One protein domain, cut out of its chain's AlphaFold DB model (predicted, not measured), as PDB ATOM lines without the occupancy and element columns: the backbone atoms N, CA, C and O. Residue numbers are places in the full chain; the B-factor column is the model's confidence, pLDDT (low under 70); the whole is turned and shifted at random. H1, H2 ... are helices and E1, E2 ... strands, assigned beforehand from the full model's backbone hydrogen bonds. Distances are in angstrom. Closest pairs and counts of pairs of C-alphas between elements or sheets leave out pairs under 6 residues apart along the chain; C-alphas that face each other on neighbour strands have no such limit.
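AT A GLANCE: This is residues 31 to 185 of the 186 residues of an uncharacterized protein of Actinomadura harenae (UniProt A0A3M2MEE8). A five-stranded mixed sheet, in the order E1 E3 E5 E4 E2, stands between two groups of helices: H1 and H2 cover the E1, E3 and E5 part of one face, while H4, H5 and H6 cluster across the sheet from them and only graze it. Two long stretches with no named element, residues 100 to 112 and 144 to 171, loop out past the end of the sheet where E2 and E3 end. The printed part has 155 residues with six named helices and five named strands, H1 E1 H2 H3 H4 E2 H5 H6 E3 E4 E5, and its class is mixed. It is compact, with a radius of gyration of the C-alphas of 15.4 A, and spans 48 by 37 by 26 A.

HOW THE PARTS SIT: Edge strand E1, residues 49 to 53, is antiparallel to E3, residues 139 to 143, with N 51 and O 141 within hydrogen-bond range at 2.9 A. E3 is parallel to E5, residues 181 to 185, with N 142 and O 183 at 2.8 A. E5 and E4, residues 172 to 175, form an antiparallel hairpin, with N 182 and O 174 at 2.9 A. E4 is antiparallel to edge strand E2, residues 96 to 99, with N 98 and O 173 at 3.0 A. H1, residues 32 to 44, is over E1 and E3 at a height over the sheet of 10.1 A. H2, residues 55 to 65, is on the same face, over E3 and E5 at 9.1 A, and the two helices with the sheet make two layers, helices on one face of a sheet. H1 and H2 touch, closest at the C-alphas of Val 36 and Ile 61, 6.0 A apart, and run the same way at a shallow tilt of 34 degrees, only just short of steep. H3, residues 68 to 73, is only just not on the sheet, with 4 pairs of C-alphas within 10 A. H4, residues 81 to 91, touches residues 113 to 117 alone of H5, residues 113 to 124; the closest C-alphas, of Val 87 and Tyr 114, are 6.2 A apart. H5 touches H6, residues 126 to 133, with its residues 117 to 121 alone, closest at the C-alphas of Ile 121 and Val 129, 6.0 A, at a steep tilt of 55 degrees. E2, H5, H6 and E3 form a split strand-helix-strand unit, two strands running the same way with E5 and E4 between them, and its crossover is left-handed. In the six helices every O i to N i+4 pair is within hydrogen-bond range.

IN THESE COORDINATES: H1 begins at C-alpha 32 (-43.403, 10.281, 56.684) and is 18.7 A long; H5 is 16.1 A, H2 and H4 15.1 A each. E5 is 12.9 A long and ends at C-alpha 185 (-40.738, 7.252, 38.749).

THE WHOLE: The C-alphas farthest apart, of Glu 31 and Cys 107, are 48.3 A apart. The printed part has no cut; the links E2 to H5 and E3 to E4 are long. Residues 159 to 168 have pLDDT under 70.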
ATOM      1  N   GLU A  31     -44.279  14.738  58.504       95.19
ATOM      2  CA  GLU A  31     -44.448  13.311  58.779       95.19
ATOM      3  C   GLU A  31     -44.228  12.451  57.529       95.19
ATOM      4  O   GLU A  31     -44.523  12.856  56.404       95.19
ATOM      5  N   ASP A  32     -43.744  11.227  57.747       96.00
ATOM      6  CA  ASP A  32     -43.403  10.281  56.684       96.00
ATOM      7  C   ASP A  32     -44.599  10.017  55.734       96.00
ATOM      8  O   ASP A  32     -44.405   9.945  54.522       96.00
ATOM      9  N   SER A  33     -45.838   9.952  56.247       96.81
ATOM     10  CA  SER A  33     -47.073   9.785  55.454       96.81
ATOM     11  C   SER A  33     -47.329  10.949  54.492       96.81
ATOM     12  O   SER A  33     -47.602  10.721  53.314       96.81
ATOM     13  N   ALA A  34     -47.164  12.189  54.956       97.50
ATOM     14  CA  ALA A  34     -47.339  13.385  54.135       97.50
ATOM     15  C   ALA A  34     -46.312  13.446  52.990       97.50
ATOM     16  O   ALA A  34     -46.640  13.884  51.887       97.50
ATOM     17  N   ILE A  35     -45.082  12.963  53.218       97.19
ATOM     18  CA  ILE A  35     -44.060  12.852  52.163       97.19
ATOM     19  C   ILE A  35     -44.486  11.829  51.102       97.19
ATOM     20  O   ILE A  35     -44.358  12.105  49.909       97.19
ATOM     21  N   VAL A  36     -45.008  10.667  51.516       97.81
ATOM     22  CA  VAL A  36     -45.506   9.633  50.588       97.81
ATOM     23  C   VAL A  36     -46.658  10.174  49.741       97.81
ATOM     24  O   VAL A  36     -46.607  10.073  48.517       97.81
ATOM     25  N   GLU A  37     -47.667  10.787  50.365       97.88
ATOM     26  CA  GLU A  37     -48.815  11.372  49.660       97.88
ATOM     27  C   GLU A  37     -48.382  12.447  48.659       97.88
ATOM     28  O   GLU A  37     -48.834  12.456  47.511       97.88
ATOM     29  N   TRP A  38     -47.458  13.324  49.065       97.19
ATOM     30  CA  TRP A  38     -46.907  14.350  48.187       97.19
ATOM     31  C   TRP A  38     -46.166  13.743  46.991       97.19
ATOM     32  O   TRP A  38     -46.385  14.176  45.860       97.19
ATOM     33  N   ALA A  39     -45.327  12.726  47.217       97.31
ATOM     34  CA  ALA A  39     -44.570  12.068  46.154       97.31
ATOM     35  C   ALA A  39     -45.500  11.377  45.149       97.31
ATOM     36  O   ALA A  39     -45.344  11.559  43.942       97.31
ATOM     37  N   ILE A  40     -46.513  10.652  45.634       97.62
ATOM     38  CA  ILE A  40     -47.540  10.018  44.797       97.62
ATOM     39  C   ILE A  40     -48.270  11.069  43.959       97.62
ATOM     40  O   ILE A  40     -48.402  10.911  42.746       97.62
ATOM     41  N   LYS A  41     -48.699  12.171  44.581       97.69
ATOM     42  CA  LYS A  41     -49.362  13.268  43.875       97.69
ATOM     43  C   LYS A  41     -48.457  13.879  42.803       97.69
ATOM     44  O   LYS A  41     -48.908  14.077  41.681       97.69
ATOM     45  N   ALA A  42     -47.185  14.128  43.113       96.88
ATOM     46  CA  ALA A  42     -46.212  14.649  42.153       96.88
ATOM     47  C   ALA A  42     -46.006  13.701  40.958       96.88
ATOM     48  O   ALA A  42     -45.960  14.166  39.820       96.88
ATOM     49  N   ILE A  43     -45.954  12.385  41.201       95.75
ATOM     50  CA  ILE A  43     -45.889  11.360  40.149       95.75
ATOM     51  C   ILE A  43     -47.143  11.415  39.264       95.75
ATOM     52  O   ILE A  43     -47.026  11.493  38.043       95.75
ATOM     53  N   VAL A  44     -48.340  11.400  39.857       95.81
ATOM     54  CA  VAL A  44     -49.615  11.401  39.114       95.81
ATOM     55  C   VAL A  44     -49.792  12.681  38.296       95.81
ATOM     56  O   VAL A  44     -50.213  12.631  37.143       95.81
ATOM     57  N   GLU A  45     -49.425  13.829  38.863       96.19
ATOM     58  CA  GLU A  45     -49.543  15.141  38.219       96.19
ATOM     59  C   GLU A  45     -48.391  15.464  37.256       96.19
ATOM     60  O   GLU A  45     -48.316  16.581  36.746       96.19
ATOM     61  N   ARG A  46     -47.487  14.509  36.999       92.88
ATOM     62  CA  ARG A  46     -46.338  14.675  36.096       92.88
ATOM     63  C   ARG A  46     -45.416  15.841  36.456       92.88
ATOM     64  O   ARG A  46     -44.873  16.515  35.583       92.88
ATOM     65  N   ARG A  47     -45.229  16.088  37.754       94.12
ATOM     66  CA  ARG A  47     -44.285  17.096  38.250       94.12
ATOM     67  C   ARG A  47     -42.886  16.505  38.331       94.12
ATOM     68  O   ARG A  47     -42.725  15.392  38.816       94.12
ATOM     69  N   THR A  48     -41.871  17.274  37.954       93.50
ATOM     70  CA  THR A  48     -40.472  16.875  38.151       93.50
ATOM     71  C   THR A  48     -40.004  17.222  39.561       93.50
ATOM     72  O   THR A  48     -40.172  18.355  40.016       93.50
ATOM     73  N   ALA A  49     -39.391  16.263  40.253       94.94
ATOM     74  CA  ALA A  49     -38.793  16.475  41.569       94.94
ATOM     75  C   ALA A  49     -37.652  15.486  41.841       94.94
ATOM     76  O   ALA A  49     -37.605  14.394  41.286       94.94
ATOM     77  N   THR A  50     -36.745  15.843  42.746       95.38
ATOM     78  CA  THR A  50     -35.779  14.902  43.329       95.38
ATOM     79  C   THR A  50     -35.941  14.934  44.836       95.38
ATOM     80  O   THR A  50     -35.890  16.004  45.441       95.38
ATOM     81  N   LEU A  51     -36.171  13.768  45.429       96.25
ATOM     82  CA  LEU A  51     -36.381  13.608  46.860       96.25
ATOM     83  C   LEU A  51     -35.223  12.846  47.490       96.25
ATOM     84  O   LEU A  51     -34.799  11.823  46.961       96.25
ATOM     85  N   TYR A  52     -34.781  13.319  48.653       95.00
ATOM     86  CA  TYR A  52     -33.828  12.640  49.526       95.00
ATOM     87  C   TYR A  52     -34.604  12.121  50.733       95.00
ATOM     88  O   TYR A  52     -35.107  12.893  51.547       95.00
ATOM     89  N   LEU A  53     -34.773  10.808  50.799       94.94
ATOM     90  CA  LEU A  53     -35.760  10.145  51.639       94.94
ATOM     91  C   LEU A  53     -35.099   9.219  52.652       94.94
ATOM     92  O   LEU A  53     -34.062   8.607  52.393       94.94
ATOM     93  N   LYS A  54     -35.776   9.027  53.787       93.38
ATOM     94  CA  LYS A  54     -35.508   7.867  54.640       93.38
ATOM     95  C   LYS A  54     -35.816   6.585  53.847       93.38
ATOM     96  O   LYS A  54     -36.822   6.563  53.129       93.38
ATOM     97  N   PRO A  55     -35.063   5.489  54.047       92.44
ATOM     98  CA  PRO A  55     -35.303   4.235  53.336       92.44
ATOM     99  C   PRO A  55     -36.739   3.713  53.479       92.44
ATOM    100  O   PRO A  55     -37.299   3.206  52.516       92.44
ATOM    101  N   ILE A  56     -37.372   3.887  54.645       92.88
ATOM    102  CA  ILE A  56     -38.749   3.418  54.875       92.88
ATOM    103  C   ILE A  56     -39.792   4.178  54.037       92.88
ATOM    104  O   ILE A  56     -40.691   3.559  53.472       92.88
ATOM    105  N   VAL A  57     -39.634   5.499  53.893       95.81
ATOM    106  CA  VAL A  57     -40.510   6.350  53.068       95.81
ATOM    107  C   VAL A  57     -40.341   5.992  51.597       95.81
ATOM    108  O   VAL A  57     -41.320   5.801  50.878       95.81
ATOM    109  N   PHE A  58     -39.091   5.825  51.165       95.81
ATOM    110  CA  PHE A  58     -38.778   5.375  49.815       95.81
ATOM    111  C   PHE A  58     -39.403   4.013  49.501       95.81
ATOM    112  O   PHE A  58     -40.045   3.876  48.466       95.81
ATOM    113  N   GLN A  59     -39.284   3.023  50.394       94.19
ATOM    114  CA  GLN A  59     -39.876   1.698  50.179       94.19
ATOM    115  C   GLN A  59     -41.405   1.753  50.055       94.19
ATOM    116  O   GLN A  59     -41.969   1.020  49.243       94.19
ATOM    117  N   ALA A  60     -42.077   2.635  50.802       96.44
ATOM    118  CA  ALA A  60     -43.520   2.832  50.670       96.44
ATOM    119  C   ALA A  60     -43.900   3.358  49.274       96.44
ATOM    120  O   ALA A  60     -44.786   2.796  48.627       96.44
ATOM    121  N   ILE A  61     -43.190   4.378  48.776       96.94
ATOM    122  CA  ILE A  61     -43.419   4.943  47.436       96.94
ATOM    123  C   ILE A  61     -43.078   3.916  46.352       96.94
ATOM    124  O   ILE A  61     -43.870   3.685  45.442       96.94
ATOM    125  N   ARG A  62     -41.925   3.251  46.479       94.69
ATOM    126  CA  ARG A  62     -41.444   2.211  45.564       94.69
ATOM    127  C   ARG A  62     -42.449   1.076  45.424       94.69
ATOM    128  O   ARG A  62     -42.779   0.709  44.306       94.69
ATOM    129  N   LYS A  63     -42.961   0.543  46.539       94.56
ATOM    130  CA  LYS A  63     -43.945  -0.550  46.534       94.56
ATOM    131  C   LYS A  63     -45.258  -0.146  45.862       94.56
ATOM    132  O   LYS A  63     -45.885  -0.981  45.218       94.56
ATOM    133  N   TRP A  64     -45.682   1.105  46.031       96.50
ATOM    134  CA  TRP A  64     -46.871   1.628  45.359       96.50
ATOM    135  C   TRP A  64     -46.646   1.805  43.851       96.50
ATOM    136  O   TRP A  64     -47.520   1.469  43.056       96.50
ATOM    137  N   TYR A  65     -45.481   2.322  43.458       95.62
ATOM    138  CA  TYR A  65     -45.193   2.678  42.073       95.62
ATOM    139  C   TYR A  65     -44.763   1.476  41.217       95.62
ATOM    140  O   TYR A  65     -45.354   1.212  40.169       95.62
ATOM    141  N   TRP A  66     -43.735   0.744  41.653       94.31
ATOM    142  CA  TRP A  66     -43.120  -0.361  40.915       94.31
ATOM    143  C   TRP A  66     -43.839  -1.684  41.183       94.31
ATOM    144  O   TRP A  66     -43.329  -2.567  41.873       94.31
ATOM    145  N   THR A  67     -45.038  -1.825  40.617       94.50
ATOM    146  CA  THR A  67     -45.736  -3.118  40.574       94.50
ATOM    147  C   THR A  67     -45.062  -4.060  39.566       94.50
ATOM    148  O   THR A  67     -44.406  -3.573  38.638       94.50
ATOM    149  N   PRO A  68     -45.213  -5.392  39.699       94.12
ATOM    150  CA  PRO A  68     -44.667  -6.346  38.730       94.12
ATOM    151  C   PRO A  68     -45.066  -6.026  37.284       94.12
ATOM    152  O   PRO A  68     -44.218  -6.030  36.397       94.12
ATOM    153  N   GLU A  69     -46.325  -5.644  37.065       92.94
ATOM    154  CA  GLU A  69     -46.855  -5.281  35.749       92.94
ATOM    155  C   GLU A  69     -46.160  -4.032  35.202       92.94
ATOM    156  O   GLU A  69     -45.843  -3.959  34.015       92.94
ATOM    157  N   ARG A  70     -45.885  -3.041  36.062       92.25
ATOM    158  CA  ARG A  70     -45.174  -1.833  35.642       92.25
ATOM    159  C   ARG A  70     -43.728  -2.152  35.284       92.25
ATOM    160  O   ARG A  70     -43.290  -1.730  34.218       92.25
ATOM    161  N   VAL A  71     -43.023  -2.908  36.130       92.38
ATOM    162  CA  VAL A  71     -41.640  -3.361  35.893       92.38
ATOM    163  C   VAL A  71     -41.537  -4.091  34.552       92.38
ATOM    164  O   VAL A  71     -40.671  -3.762  33.740       92.38
ATOM    165  N   GLU A  72     -42.462  -5.013  34.280       92.12
ATOM    166  CA  GLU A  72     -42.532  -5.736  33.010       92.12
ATOM    167  C   GLU A  72     -42.827  -4.798  31.828       92.12
ATOM    168  O   GLU A  72     -42.138  -4.856  30.809       92.12
ATOM    169  N   SER A  73     -43.794  -3.884  31.972       90.62
ATOM    170  CA  SER A  73     -44.212  -2.978  30.892       90.62
ATOM    171  C   SER A  73     -43.097  -2.058  30.384       90.62
ATOM    172  O   SER A  73     -43.074  -1.723  29.199       90.62
ATOM    173  N   VAL A  74     -42.156  -1.679  31.257       89.94
ATOM    174  CA  VAL A  74     -40.997  -0.839  30.903       89.94
ATOM    175  C   VAL A  74     -39.734  -1.653  30.600       89.94
ATOM    176  O   VAL A  74     -38.672  -1.083  30.343       89.94
ATOM    177  N   GLY A  75     -39.831  -2.985  30.627       92.38
ATOM    178  CA  GLY A  75     -38.730  -3.892  30.317       92.38
ATOM    179  C   GLY A  75     -37.603  -3.887  31.349       92.38
ATOM    180  O   GLY A  75     -36.470  -4.227  31.006       92.38
ATOM    181  N   MET A  76     -37.883  -3.491  32.592       93.94
ATOM    182  CA  MET A  76     -36.894  -3.553  33.663       93.94
ATOM    183  C   MET A  76     -36.629  -5.005  34.056       93.94
ATOM    184  O   MET A  76     -37.550  -5.800  34.238       93.94
ATOM    185  N   LYS A  77     -35.350  -5.344  34.206       95.69
ATOM    186  CA  LYS A  77     -34.882  -6.666  34.630       95.69
ATOM    187  C   LYS A  77     -33.832  -6.516  35.732       95.69
ATOM    188  O   LYS A  77     -33.215  -5.449  35.816       95.69
ATOM    189  N   PRO A  78     -33.591  -7.567  36.535       95.88
ATOM    190  CA  PRO A  78     -32.474  -7.581  37.468       95.88
ATOM    191  C   PRO A  78     -31.152  -7.312  36.749       95.88
ATOM    192  O   PRO A  78     -30.904  -7.851  35.666       95.88
ATOM    193  N   ILE A  79     -30.304  -6.481  37.349       94.62
ATOM    194  CA  ILE A  79     -28.967  -6.205  36.828       94.62
ATOM    195  C   ILE A  79     -28.113  -7.459  37.033       94.62
ATOM    196  O   ILE A  79     -28.049  -8.013  38.129       94.62
ATOM    197  N   LEU A  80     -27.460  -7.922  35.968       92.12
ATOM    198  CA  LEU A  80     -26.607  -9.107  36.028       92.12
ATOM    199  C   LEU A  80     -25.383  -8.855  36.918       92.12
ATOM    200  O   LEU A  80     -24.811  -7.764  36.893       92.12
ATOM    201  N   ALA A  81     -24.947  -9.880  37.653       91.75
ATOM    202  CA  ALA A  81     -23.799  -9.787  38.561       91.75
ATOM    203  C   ALA A  81     -22.515  -9.326  37.846       91.75
ATOM    204  O   ALA A  81     -21.781  -8.488  38.354       91.75
ATOM    205  N   GLU A  82     -22.290  -9.781  36.613       91.25
ATOM    206  CA  GLU A  82     -21.162  -9.331  35.788       91.25
ATOM    207  C   GLU A  82     -21.175  -7.811  35.531       91.25
ATOM    208  O   GLU A  82     -20.128  -7.161  35.496       91.25
ATOM    209  N   HIS A  83     -22.360  -7.209  35.393       91.25
ATOM    210  CA  HIS A  83     -22.498  -5.770  35.191       91.25
ATOM    211  C   HIS A  83     -22.279  -4.998  36.492       91.25
ATOM    212  O   HIS A  83     -21.645  -3.942  36.461       91.25
ATOM    213  N   THR A  84     -22.768  -5.505  37.628       93.06
ATOM    214  CA  THR A  84     -22.537  -4.861  38.931       93.06
ATOM    215  C   THR A  84     -21.060  -4.925  39.323       93.06
ATOM    216  O   THR A  84     -20.506  -3.923  39.778       93.06
ATOM    217  N   GLU A  85     -20.382  -6.043  39.054       94.19
ATOM    218  CA  GLU A  85     -18.935  -6.199  39.236       94.19
ATOM    219  C   GLU A  85     -18.139  -5.234  38.357       94.19
ATOM    220  O   GLU A  85     -17.224  -4.567  38.843       94.19
ATOM    221  N   LYS A  86     -18.516  -5.093  37.081       95.44
ATOM    222  CA  LYS A  86     -17.869  -4.146  36.169       95.44
ATOM    223  C   LYS A  86     -18.046  -2.693  36.614       95.44
ATOM    224  O   LYS A  86     -17.077  -1.939  36.619       95.44
ATOM    225  N   VAL A  87     -19.253  -2.297  37.028       95.56
ATOM    226  CA  VAL A  87     -19.519  -0.955  37.580       95.56
ATOM    227  C   VAL A  87     -18.673  -0.703  38.830       95.56
ATOM    228  O   VAL A  87     -18.064   0.361  38.954       95.56
ATOM    229  N   LYS A  88     -18.578  -1.688  39.727       95.06
ATOM    230  CA  LYS A  88     -17.743  -1.592  40.926       95.06
ATOM    231  C   LYS A  88     -16.263  -1.445  40.575       95.06
ATOM    232  O   LYS A  88     -15.604  -0.567  41.120       95.06
ATOM    233  N   SER A  89     -15.756  -2.256  39.650       97.19
ATOM    234  CA  SER A  89     -14.364  -2.211  39.186       97.19
ATOM    235  C   SER A  89     -14.007  -0.865  38.549       97.19
ATOM    236  O   SER A  89     -13.012  -0.241  38.915       97.19
ATOM    237  N   ASP A  90     -14.827  -0.391  37.611       97.06
ATOM    238  CA  ASP A  90     -14.484   0.773  36.790       97.06
ATOM    239  C   ASP A  90     -14.758   2.096  37.523       97.06
ATOM    240  O   ASP A  90     -14.025   3.085  37.361       97.06
ATOM    241  N   PHE A  91     -15.808   2.129  38.350       95.69
ATOM    242  CA  PHE A  91     -16.338   3.360  38.938       95.69
ATOM    243  C   PHE A  91     -16.270   3.428  40.465       95.69
ATOM    244  O   PHE A  91     -16.464   4.520  40.993       95.69
ATOM    245  N   ASP A  92     -15.920   2.340  41.163       95.06
ATOM    246  CA  ASP A  92     -15.963   2.251  42.636       95.06
ATOM    247  C   ASP A  92     -17.375   2.534  43.188       95.06
ATOM    248  O   ASP A  92     -17.569   3.253  44.166       95.06
ATOM    249  N   ILE A  93     -18.391   2.009  42.491       94.00
ATOM    250  CA  ILE A  93     -19.810   2.166  42.829       94.00
ATOM    251  C   ILE A  93     -20.418   0.786  43.073       94.00
ATOM    252  O   ILE A  93     -20.409  -0.077  42.198       94.00
ATOM    253  N   GLU A  94     -20.971   0.579  44.267       92.50
ATOM    254  CA  GLU A  94     -21.738  -0.624  44.591       92.50
ATOM    255  C   GLU A  94     -23.206  -0.425  44.227       92.50
ATOM    256  O   GLU A  94     -23.874   0.467  44.755       92.50
ATOM    257  N   ILE A  95     -23.714  -1.278  43.342       91.69
ATOM    258  CA  ILE A  95     -25.084  -1.202  42.853       91.69
ATOM    259  C   ILE A  95     -25.682  -2.594  42.695       91.69
ATOM    260  O   ILE A  95     -24.999  -3.546  42.327       91.69
ATOM    261  N   ASP A  96     -26.971  -2.680  42.963       92.88
ATOM    262  CA  ASP A  96     -27.852  -3.798  42.676       92.88
ATOM    263  C   ASP A  96     -29.207  -3.213  42.253       92.88
ATOM    264  O   ASP A  96     -29.439  -2.003  42.359       92.88
ATOM    265  N   GLY A  97     -30.101  -4.050  41.753       93.81
ATOM    266  CA  GLY A  97     -31.477  -3.673  41.500       93.81
ATOM    267  C   GLY A  97     -31.980  -4.033  40.125       93.81
ATOM    268  O   GLY A  97     -31.538  -5.006  39.515       93.81
ATOM    269  N   ASN A  98     -32.943  -3.250  39.649       95.62
ATOM    270  CA  ASN A  98     -33.559  -3.453  38.348       95.62
ATOM    271  C   ASN A  98     -33.321  -2.245  37.448       95.62
ATOM    272  O   ASN A  98     -33.412  -1.101  37.892       95.62
ATOM    273  N   ALA A  99     -33.083  -2.496  36.166       95.94
ATOM    274  CA  ALA A  99     -33.090  -1.469  35.134       95.94
ATOM    275  C   ALA A  99     -33.478  -2.062  33.780       95.94
ATOM    276  O   ALA A  99     -33.385  -3.274  33.574       95.94
ATOM    277  N   ASN A 100     -33.938  -1.219  32.861       94.44
ATOM    278  CA  ASN A 100     -34.074  -1.612  31.462       94.44
ATOM    279  C   ASN A 100     -32.779  -1.316  30.683       94.44
ATOM    280  O   ASN A 100     -31.799  -0.807  31.228       94.44
ATOM    281  N   THR A 101     -32.761  -1.669  29.401       93.06
ATOM    282  CA  THR A 101     -31.692  -1.320  28.460       93.06
ATOM    283  C   THR A 101     -32.302  -0.709  27.211       93.06
ATOM    284  O   THR A 101     -33.433  -1.039  26.849       93.06
ATOM    285  N   LEU A 102     -31.561   0.169  26.542       91.31
ATOM    286  CA  LEU A 102     -32.021   0.853  25.336       91.31
ATOM    287  C   LEU A 102     -30.976   0.727  24.235       91.31
ATOM    288  O   LEU A 102     -29.835   1.138  24.422       91.31
ATOM    289  N   ASP A 103     -31.360   0.218  23.072       92.06
ATOM    290  CA  ASP A 103     -30.445   0.143  21.937       92.06
ATOM    291  C   ASP A 103     -30.462   1.450  21.149       92.06
ATOM    292  O   ASP A 103     -31.516   1.989  20.803       92.06
ATOM    293  N   CYS A 104     -29.276   1.966  20.834       91.38
ATOM    294  CA  CYS A 104     -29.166   3.161  20.017       91.38
ATOM    295  C   CYS A 104     -29.755   2.901  18.621       91.38
ATOM    296  O   CYS A 104     -29.204   2.083  17.879       91.38
ATOM    297  N   PRO A 105     -30.768   3.666  18.174       90.31
ATOM    298  CA  PRO A 105     -31.430   3.409  16.893       90.31
ATOM    299  C   PRO A 105     -30.518   3.646  15.680       90.31
ATOM    300  O   PRO A 105     -30.821   3.199  14.580       90.31
ATOM    301  N   ARG A 106     -29.395   4.356  15.860       91.06
ATOM    302  CA  ARG A 106     -28.428   4.632  14.787       91.06
ATOM    303  C   ARG A 106     -27.342   3.567  14.656       91.06
ATOM    304  O   ARG A 106     -26.911   3.302  13.542       91.06
ATOM    305  N   CYS A 107     -26.839   3.026  15.764       93.75
ATOM    306  CA  CYS A 107     -25.653   2.158  15.738       93.75
ATOM    307  C   CYS A 107     -25.810   0.837  16.497       93.75
ATOM    308  O   CYS A 107     -24.850   0.079  16.570       93.75
ATOM    309  N   GLY A 108     -26.975   0.575  17.095       91.75
ATOM    310  CA  GLY A 108     -27.249  -0.638  17.868       91.75
ATOM    311  C   GLY A 108     -26.485  -0.750  19.189       91.75
ATOM    312  O   GLY A 108     -26.635  -1.744  19.884       91.75
ATOM    313  N   TYR A 109     -25.659   0.237  19.555       94.38
ATOM    314  CA  TYR A 109     -24.942   0.217  20.829       94.38
ATOM    315  C   TYR A 109     -25.935   0.310  21.993       94.38
ATOM    316  O   TYR A 109     -26.743   1.242  22.038       94.38
ATOM    317  N   CYS A 110     -25.844  -0.639  22.921       92.69
ATOM    318  CA  CYS A 110     -26.721  -0.742  24.080       92.69
ATOM    319  C   CYS A 110     -26.378   0.312  25.142       92.69
ATOM    320  O   CYS A 110     -25.217   0.517  25.498       92.69
ATOM    321  N   TYR A 111     -27.405   0.977  25.652       93.19
ATOM    322  CA  TYR A 111     -27.360   1.866  26.799       93.19
ATOM    323  C   TYR A 111     -27.932   1.132  28.010       93.19
ATOM    324  O   TYR A 111     -29.136   0.871  28.090       93.19
ATOM    325  N   SER A 112     -27.053   0.783  28.946       94.25
ATOM    326  CA  SER A 112     -27.369   0.038  30.163       94.25
ATOM    327  C   SER A 112     -27.033   0.850  31.422       94.25
ATOM    328  O   SER A 112     -26.665   2.022  31.346       94.25
ATOM    329  N   THR A 113     -27.101   0.214  32.596       95.69
ATOM    330  CA  THR A 113     -26.616   0.786  33.868       95.69
ATOM    331  C   THR A 113     -25.179   1.295  33.769       95.69
ATOM    332  O   THR A 113     -24.857   2.338  34.336       95.69
ATOM    333  N   TYR A 114     -24.316   0.602  33.023       95.94
ATOM    334  CA  TYR A 114     -22.930   1.027  32.849       95.94
ATOM    335  C   TYR A 114     -22.839   2.361  32.098       95.94
ATOM    336  O   TYR A 114     -22.176   3.292  32.553       95.94
ATOM    337  N   GLU A 115     -23.541   2.484  30.968       96.06
ATOM    338  CA  GLU A 115     -23.611   3.724  30.190       96.06
ATOM    339  C   GLU A 115     -24.260   4.861  30.970       96.06
ATOM    340  O   GLU A 115     -23.773   5.984  30.886       96.06
ATOM    341  N   PHE A 116     -25.304   4.566  31.749       95.31
ATOM    342  CA  PHE A 116     -25.955   5.536  32.621       95.31
ATOM    343  C   PHE A 116     -24.976   6.141  33.631       95.31
ATOM    344  O   PHE A 116     -24.860   7.363  33.732       95.31
ATOM    345  N   ILE A 117     -24.218   5.297  34.334       96.12
ATOM    346  CA  ILE A 117     -23.231   5.755  35.319       96.12
ATOM    347  C   ILE A 117     -22.077   6.485  34.631       96.12
ATOM    348  O   ILE A 117     -21.690   7.566  35.075       96.12
ATOM    349  N   ARG A 118     -21.553   5.945  33.523       96.75
ATOM    350  CA  ARG A 118     -20.483   6.596  32.758       96.75
ATOM    351  C   ARG A 118     -20.900   7.987  32.287       96.75
ATOM    352  O   ARG A 118     -20.132   8.927  32.461       96.75
ATOM    353  N   GLN A 119     -22.106   8.126  31.737       96.25
ATOM    354  CA  GLN A 119     -22.620   9.421  31.309       96.25
ATOM    355  C   GLN A 119     -22.736  10.387  32.493       96.25
ATOM    356  O   GLN A 119     -22.265  11.515  32.397       96.25
ATOM    357  N   GLY A 120     -23.276   9.939  33.631       95.50
ATOM    358  CA  GLY A 120     -23.330  10.766  34.837       95.50
ATOM    359  C   GLY A 120     -21.945  11.251  35.278       95.50
ATOM    360  O   GLY A 120     -21.795  12.401  35.682       95.50
ATOM    361  N   ILE A 121     -20.917  10.401  35.172       97.12
ATOM    362  CA  ILE A 121     -19.532  10.766  35.505       97.12
ATOM    363  C   ILE A 121     -18.989  11.813  34.525       97.12
ATOM    364  O   ILE A 121     -18.329  12.755  34.961       97.12
ATOM    365  N   GLU A 122     -19.268  11.665  33.227       95.94
ATOM    366  CA  GLU A 122     -18.897  12.648  32.200       95.94
ATOM    367  C   GLU A 122     -19.567  14.013  32.441       95.94
ATOM    368  O   GLU A 122     -18.934  15.047  32.239       95.94
ATOM    369  N   GLU A 123     -20.825  14.026  32.888       95.25
ATOM    370  CA  GLU A 123     -21.632  15.246  33.038       95.25
ATOM    371  C   GLU A 123     -21.455  15.958  34.384       95.25
ATOM    372  O   GLU A 123     -21.511  17.187  34.452       95.25
ATOM    373  N   HIS A 124     -21.267  15.204  35.467       94.88
ATOM    374  CA  HIS A 124     -21.290  15.737  36.834       94.88
ATOM    375  C   HIS A 124     -19.968  15.560  37.582       94.88
ATOM    376  O   HIS A 124     -19.800  16.101  38.674       94.88
ATOM    377  N   GLY A 125     -19.021  14.832  36.995       96.88
ATOM    378  CA  GLY A 125     -17.764  14.482  37.633       96.88
ATOM    379  C   GLY A 125     -17.870  13.218  38.485       96.88
ATOM    380  O   GLY A 125     -18.889  12.910  39.106       96.88
ATOM    381  N   ARG A 126     -16.763  12.470  38.524       96.25
ATOM    382  CA  ARG A 126     -16.682  11.155  39.175       96.25
ATOM    383  C   ARG A 126     -17.050  11.189  40.657       96.25
ATOM    384  O   ARG A 126     -17.762  10.306  41.123       96.25
ATOM    385  N   GLU A 127     -16.555  12.189  41.382       96.19
ATOM    386  CA  GLU A 127     -16.763  12.313  42.829       96.19
ATOM    387  C   GLU A 127     -18.242  12.504  43.170       96.19
ATOM    388  O   GLU A 127     -18.780  11.744  43.967       96.19
ATOM    389  N   VAL A 128     -18.929  13.418  42.479       94.44
ATOM    390  CA  VAL A 128     -20.355  13.706  42.700       94.44
ATOM    391  C   VAL A 128     -21.219  12.464  42.482       94.44
ATOM    392  O   VAL A 128     -22.113  12.169  43.280       94.44
ATOM    393  N   VAL A 129     -20.951  11.710  41.413       95.38
ATOM    394  CA  VAL A 129     -21.692  10.474  41.127       95.38
ATOM    395  C   VAL A 129     -21.406   9.423  42.190       95.38
ATOM    396  O   VAL A 129     -22.343   8.848  42.741       95.38
ATOM    397  N   ARG A 130     -20.136   9.198  42.535       94.25
ATOM    398  CA  ARG A 130     -19.777   8.230  43.576       94.25
ATOM    399  C   ARG A 130     -20.437   8.579  44.908       94.25
ATOM    400  O   ARG A 130     -21.030   7.699  45.529       94.25
ATOM    401  N   ASP A 131     -20.396   9.842  45.318       92.75
ATOM    402  CA  ASP A 131     -21.002  10.317  46.563       92.75
ATOM    403  C   ASP A 131     -22.520  10.118  46.569       92.75
ATOM    404  O   ASP A 131     -23.083   9.707  47.583       92.75
ATOM    405  N   THR A 132     -23.176  10.310  45.421       92.12
ATOM    406  CA  THR A 132     -24.615  10.050  45.245       92.12
ATOM    407  C   THR A 132     -24.964   8.587  45.539       92.12
ATOM    408  O   THR A 132     -25.908   8.317  46.282       92.12
ATOM    409  N   PHE A 133     -24.181   7.636  45.017       91.88
ATOM    410  CA  PHE A 133     -24.374   6.202  45.282       91.88
ATOM    411  C   PHE A 133     -23.856   5.757  46.666       91.88
ATOM    412  O   PHE A 133     -24.271   4.713  47.178       91.88
ATOM    413  N   SER A 134     -23.001   6.566  47.301       90.25
ATOM    414  CA  SER A 134     -22.339   6.278  48.585       90.25
ATOM    415  C   SER A 134     -22.924   7.021  49.785       90.25
ATOM    416  O   SER A 134     -22.348   6.951  50.878       90.25
ATOM    417  N   LEU A 135     -24.065   7.712  49.630       89.69
ATOM    418  CA  LEU A 135     -24.840   8.221  50.771       89.69
ATOM    419  C   LEU A 135     -25.096   7.084  51.768       89.69
ATOM    420  O   LEU A 135     -24.863   5.936  51.457       89.69
ATOM    421  N   LYS A 136     -25.501   7.333  53.010       88.94
ATOM    422  CA  LYS A 136     -25.790   6.224  53.938       88.94
ATOM    423  C   LYS A 136     -27.155   6.416  54.531       88.94
ATOM    424  O   LYS A 136     -27.414   7.461  55.123       88.94
ATOM    425  N   ARG A 137     -28.003   5.390  54.417       87.56
ATOM    426  CA  ARG A 137     -29.384   5.422  54.927       87.56
ATOM    427  C   ARG A 137     -30.189   6.581  54.329       87.56
ATOM    428  O   ARG A 137     -31.041   7.155  55.006       87.56
ATOM    429  N   VAL A 138     -29.904   6.920  53.075       92.50
ATOM    430  CA  VAL A 138     -30.654   7.892  52.280       92.50
ATOM    431  C   VAL A 138     -31.003   7.224  50.964       92.50
ATOM    432  O   VAL A 138     -30.158   6.602  50.326       92.50
ATOM    433  N   ALA A 139     -32.261   7.348  50.572       94.81
ATOM    434  CA  ALA A 139     -32.735   6.949  49.265       94.81
ATOM    435  C   ALA A 139     -33.016   8.196  48.430       94.81
ATOM    436  O   ALA A 139     -33.646   9.137  48.911       94.81
ATOM    437  N   ILE A 140     -32.565   8.201  47.184       96.19
ATOM    438  CA  ILE A 140     -32.845   9.262  46.229       96.19
ATOM    439  C   ILE A 140     -33.938   8.771  45.286       96.19
ATOM    440  O   ILE A 140     -33.811   7.720  44.659       96.19
ATOM    441  N   LEU A 141     -35.014   9.543  45.181       97.00
ATOM    442  CA  LEU A 141     -36.098   9.289  44.243       97.00
ATOM    443  C   LEU A 141     -36.186  10.437  43.241       97.00
ATOM    444  O   LEU A 141     -36.465  11.574  43.622       97.00
ATOM    445  N   GLN A 142     -35.989  10.134  41.964       96.19
ATOM    446  CA  GLN A 142     -36.233  11.068  40.874       96.19
ATOM    447  C   GLN A 142     -37.648  10.878  40.321       96.19
ATOM    448  O   GLN A 142     -37.978   9.846  39.744       96.19
ATOM    449  N   ILE A 143     -38.490  11.889  40.471       95.75
ATOM    450  CA  ILE A 143     -39.843  11.927  39.923       95.75
ATOM    451  C   ILE A 143     -39.791  12.688  38.598       95.75
ATOM    452  O   ILE A 143     -39.294  13.813  38.561       95.75
ATOM    453  N   HIS A 144     -40.285  12.067  37.526       91.94
ATOM    454  CA  HIS A 144     -40.264  12.567  36.148       91.94
ATOM    455  C   HIS A 144     -38.923  13.220  35.768       91.94
ATOM    456  O   HIS A 144     -38.914  14.391  35.368       91.94
ATOM    457  N   PRO A 145     -37.776  12.525  35.950       91.06
ATOM    458  CA  PRO A 145     -36.484  13.104  35.616       91.06
ATOM    459  C   PRO A 145     -36.417  13.432  34.130       91.06
ATOM    460  O   PRO A 145     -36.795  12.622  33.283       91.06
ATOM    461  N   VAL A 146     -35.866  14.603  33.816       86.25
ATOM    462  CA  VAL A 146     -35.488  14.936  32.445       86.25
ATOM    463  C   VAL A 146     -34.251  14.116  32.104       86.25
ATOM    464  O   VAL A 146     -33.171  14.358  32.638       86.25
ATOM    465  N   GLN A 147     -34.419  13.120  31.240       86.06
ATOM    466  CA  GLN A 147     -33.339  12.235  30.818       86.06
ATOM    467  C   GLN A 147     -32.818  12.668  29.452       86.06
ATOM    468  O   GLN A 147     -33.531  12.595  28.454       86.06
ATOM    469  N   ASN A 148     -31.561  13.098  29.407       89.00
ATOM    470  CA  ASN A 148     -30.860  13.379  28.161       89.00
ATOM    471  C   ASN A 148     -29.952  12.199  27.812       89.00
ATOM    472  O   ASN A 148     -28.750  12.254  28.030       89.00
ATOM    473  N   LEU A 149     -30.521  11.099  27.333       91.00
ATOM    474  CA  LEU A 149     -29.754   9.881  27.076       91.00
ATOM    475  C   LEU A 149     -28.859  10.062  25.845       91.00
ATOM    476  O   LEU A 149     -29.355  10.318  24.747       91.00
ATOM    477  N   VAL A 150     -27.547   9.899  26.004       93.12
ATOM    478  CA  VAL A 150     -26.577  10.043  24.913       93.12
ATOM    479  C   VAL A 150     -25.940   8.691  24.621       93.12
ATOM    480  O   VAL A 150     -25.309   8.071  25.474       93.12
ATOM    481  N   CYS A 151     -26.067   8.223  23.377       93.50
ATOM    482  CA  CYS A 151     -25.359   7.026  22.941       93.50
ATOM    483  C   CYS A 151     -23.849   7.262  23.021       93.50
ATOM    484  O   CYS A 151     -23.299   8.114  22.326       93.50
ATOM    485  N   GLN A 152     -23.161   6.448  23.807       92.94
ATOM    486  CA  GLN A 152     -21.737   6.632  24.063       92.94
ATOM    487  C   GLN A 152     -20.820   6.234  22.897       92.94
ATOM    488  O   GLN A 152     -19.629   6.526  22.927       92.94
ATOM    489  N   ASN A 153     -21.368   5.597  21.858       95.00
ATOM    490  CA  ASN A 153     -20.627   5.243  20.650       95.00
ATOM    491  C   ASN A 153     -20.737   6.325  19.561       95.00
ATOM    492  O   ASN A 153     -19.735   6.846  19.088       95.00
ATOM    493  N   CYS A 154     -21.961   6.699  19.169       94.94
ATOM    494  CA  CYS A 154     -22.192   7.637  18.059       94.94
ATOM    495  C   CYS A 154     -22.651   9.041  18.490       94.94
ATOM    496  O   CYS A 154     -22.969   9.866  17.631       94.94
ATOM    497  N   ARG A 155     -22.731   9.295  19.806       94.12
ATOM    498  CA  ARG A 155     -23.142  10.563  20.443       94.12
ATOM    499  C   ARG A 155     -24.528  11.063  20.021       94.12
ATOM    500  O   ARG A 155     -24.849  12.237  20.171       94.12
ATOM    501  N   LEU A 156     -25.375  10.164  19.515       91.94
ATOM    502  CA  LEU A 156     -26.778  10.466  19.260       91.94
ATOM    503  C   LEU A 156     -27.491  10.707  20.592       91.94
ATOM    504  O   LEU A 156     -27.504   9.822  21.448       91.94
ATOM    505  N   HIS A 157     -28.136  11.864  20.718       90.81
ATOM    506  CA  HIS A 157     -29.151  12.090  21.737       90.81
ATOM    507  C   HIS A 157     -30.351  11.206  21.411       90.81
ATOM    508  O   HIS A 157     -31.024  11.402  20.396       90.81
ATOM    509  N   MET A 158     -30.588  10.204  22.246       85.19
ATOM    510  CA  MET A 158     -31.710   9.285  22.135       85.19
ATOM    511  C   MET A 158     -32.949  10.002  22.673       85.19
ATOM    512  O   MET A 158     -33.422   9.745  23.777       85.19
ATOM    513  N   LEU A 159     -33.414  10.986  21.896       67.75
ATOM    514  CA  LEU A 159     -34.663  11.691  22.144       67.75
ATOM    515  C   LEU A 159     -35.796  10.671  22.065       67.75
ATOM    516  O   LEU A 159     -35.928   9.952  21.073       67.75
ATOM    517  N   MET A 160     -36.601  10.618  23.121       61.34
ATOM    518  CA  MET A 160     -37.736   9.712  23.214       61.34
ATOM    519  C   MET A 160     -38.793  10.129  22.184       61.34
ATOM    520  O   MET A 160     -39.626  10.995  22.451       61.34
ATOM    521  N   ALA A 161     -38.773   9.540  20.989       43.50
ATOM    522  CA  ALA A 161     -39.963   9.542  20.157       43.50
ATOM    523  C   ALA A 161     -41.006   8.696  20.896       43.50
ATOM    524  O   ALA A 161     -40.824   7.495  21.077       43.50
ATOM    525  N   ILE A 162     -42.079   9.337  21.365       44.34
ATOM    526  CA  ILE A 162     -43.286   8.663  21.851       44.34
ATOM    527  C   ILE A 162     -43.964   8.055  20.614       44.34
ATOM    528  O   ILE A 162     -44.915   8.608  20.074       44.34
ATOM    529  N   GLY A 163     -43.397   6.975  20.086       35.75
ATOM    530  CA  GLY A 163     -43.925   6.204  18.969       35.75
ATOM    531  C   GLY A 163     -44.135   4.770  19.430       35.75
ATOM    532  O   GLY A 163     -43.241   4.184  20.028       35.75
ATOM    533  N   ASP A 164     -45.328   4.236  19.179       39.44
ATOM    534  CA  ASP A 164     -45.712   2.824  19.350       39.44
ATOM    535  C   ASP A 164     -46.051   2.355  20.778       39.44
ATOM    536  O   ASP A 164     -46.071   1.159  21.070       39.44
ATOM    537  N   GLY A 165     -46.395   3.280  21.680       41.03
ATOM    538  CA  GLY A 165     -47.025   2.932  22.963       41.03
ATOM    539  C   GLY A 165     -46.108   2.260  23.994       41.03
ATOM    540  O   GLY A 165     -46.598   1.818  25.031       41.03
ATOM    541  N   LYS A 166     -44.792   2.215  23.752       45.06
ATOM    542  CA  LYS A 166     -43.782   1.831  24.747       45.06
ATOM    543  C   LYS A 166     -42.997   3.064  25.179       45.06
ATOM    544  O   LYS A 166     -42.458   3.796  24.356       45.06
ATOM    545  N   SER A 167     -42.969   3.310  26.482       49.94
ATOM    546  CA  SER A 167     -42.295   4.446  27.104       49.94
ATOM    547  C   SER A 167     -40.787   4.381  26.827       49.94
ATOM    548  O   SER A 167     -40.095   3.520  27.363       49.94
ATOM    549  N   GLY A 168     -40.270   5.261  25.967       62.19
ATOM    550  CA  GLY A 168     -38.881   5.237  25.477       62.19
ATOM    551  C   GLY A 168     -37.815   5.745  26.456       62.19
ATOM    552  O   GLY A 168     -36.850   6.355  26.007       62.19
ATOM    553  N   GLY A 169     -38.003   5.558  27.764       81.31
ATOM    554  CA  GLY A 169     -37.128   6.082  28.818       81.31
ATOM    555  C   GLY A 169     -36.186   5.042  29.419       81.31
ATOM    556  O   GLY A 169     -36.405   3.834  29.299       81.31
ATOM    557  N   TYR A 170     -35.136   5.518  30.089       91.69
ATOM    558  CA  TYR A 170     -34.266   4.663  30.890       91.69
ATOM    559  C   TYR A 170     -34.839   4.562  32.303       91.69
ATOM    560  O   TYR A 170     -34.851   5.541  33.050       91.69
ATOM    561  N   TYR A 171     -35.337   3.391  32.676       94.06
ATOM    562  CA  TYR A 171     -35.947   3.154  33.976       94.06
ATOM    563  C   TYR A 171     -35.001   2.378  34.874       94.06
ATOM    564  O   TYR A 171     -34.393   1.395  34.452       94.06
ATOM    565  N   TYR A 172     -34.909   2.816  36.125       94.75
ATOM    566  CA  TYR A 172     -34.022   2.229  37.110       94.75
ATOM    567  C   TYR A 172     -34.631   2.277  38.516       94.75
ATOM    568  O   TYR A 172     -35.323   3.222  38.904       94.75
ATOM    569  N   ASP A 173     -34.346   1.227  39.273       95.75
ATOM    570  CA  ASP A 173     -34.652   1.053  40.688       95.75
ATOM    571  C   ASP A 173     -33.441   0.372  41.314       95.75
ATOM    572  O   ASP A 173     -33.352  -0.857  41.351       95.75
ATOM    573  N   TYR A 174     -32.460   1.183  41.707       94.44
ATOM    574  CA  TYR A 174     -31.208   0.708  42.268       94.44
ATOM    575  C   TYR A 174     -31.240   0.705  43.786       94.44
ATOM    576  O   TYR A 174     -31.821   1.590  44.420       94.44
ATOM    577  N   TRP A 175     -30.516  -0.235  44.373       89.69
ATOM    578  CA  TRP A 175     -30.241  -0.282  45.800       89.69
ATOM    579  C   TRP A 175     -28.850  -0.848  46.070       89.69
ATOM    580  O   TRP A 175     -28.205  -1.406  45.189       89.69
ATOM    581  N   CYS A 176     -28.374  -0.709  47.304       82.69
ATOM    582  CA  CYS A 176     -27.171  -1.401  47.756       82.69
ATOM    583  C   CYS A 176     -27.318  -1.887  49.204       82.69
ATOM    584  O   CYS A 176     -28.187  -1.434  49.957       82.69
ATOM    585  N   GLY A 177     -26.432  -2.796  49.621       73.06
ATOM    586  CA  GLY A 177     -26.453  -3.408  50.957       73.06
ATOM    587  C   GLY A 177     -26.277  -2.424  52.124       73.06
ATOM    588  O   GLY A 177     -26.544  -2.777  53.269       73.06
ATOM    589  N   GLN A 178     -25.878  -1.176  51.854       74.88
ATOM    590  CA  GLN A 178     -25.721  -0.122  52.865       74.88
ATOM    591  C   GLN A 178     -27.030   0.634  53.169       74.88
ATOM    592  O   GLN A 178     -27.043   1.562  53.983       74.88
ATOM    593  N   GLY A 179     -28.145   0.220  52.553       70.69
ATOM    594  CA  GLY A 179     -29.462   0.826  52.755       70.69
ATOM    595  C   GLY A 179     -29.680   2.103  51.944       70.69
ATOM    596  O   GLY A 179     -30.526   2.916  52.318       70.69
ATOM    597  N   ASN A 180     -28.917   2.276  50.863       83.50
ATOM    598  CA  ASN A 180     -29.133   3.337  49.886       83.50
ATOM    599  C   ASN A 180     -30.015   2.829  48.768       83.50
ATOM    600  O   ASN A 180     -30.006   1.639  48.447       83.50
ATOM    601  N   ALA A 181     -30.728   3.757  48.151       91.31
ATOM    602  CA  ALA A 181     -31.446   3.492  46.923       91.31
ATOM    603  C   ALA A 181     -31.391   4.707  46.002       91.31
ATOM    604  O   ALA A 181     -31.273   5.840  46.467       91.31
ATOM    605  N   TYR A 182     -31.473   4.454  44.704       93.62
ATOM    606  CA  TYR A 182     -31.527   5.472  43.667       93.62
ATOM    607  C   TYR A 182     -32.498   4.986  42.596       93.62
ATOM    608  O   TYR A 182     -32.205   4.024  41.892       93.62
ATOM    609  N   ALA A 183     -33.677   5.598  42.498       94.00
ATOM    610  CA  ALA A 183     -34.722   5.139  41.582       94.00
ATOM    611  C   ALA A 183     -35.423   6.295  40.874       94.00
ATOM    612  O   ALA A 183     -35.454   7.419  41.382       94.00
ATOM    613  N   CYS A 184     -36.037   5.997  39.730       94.06
ATOM    614  CA  CYS A 184     -36.927   6.923  39.039       94.06
ATOM    615  C   CYS A 184     -38.397   6.488  39.097       94.06
ATOM    616  O   CYS A 184     -38.697   5.298  39.154       94.06
ATOM    617  N   CYS A 185     -39.308   7.454  38.988       91.00
ATOM    618  CA  CYS A 185     -40.738   7.252  38.749       91.00
ATOM    619  C   CYS A 185     -41.220   8.234  37.672       91.00
ATOM    620  O   CYS A 185     -41.041   9.436  37.847       91.00
TER     621      CYS A 185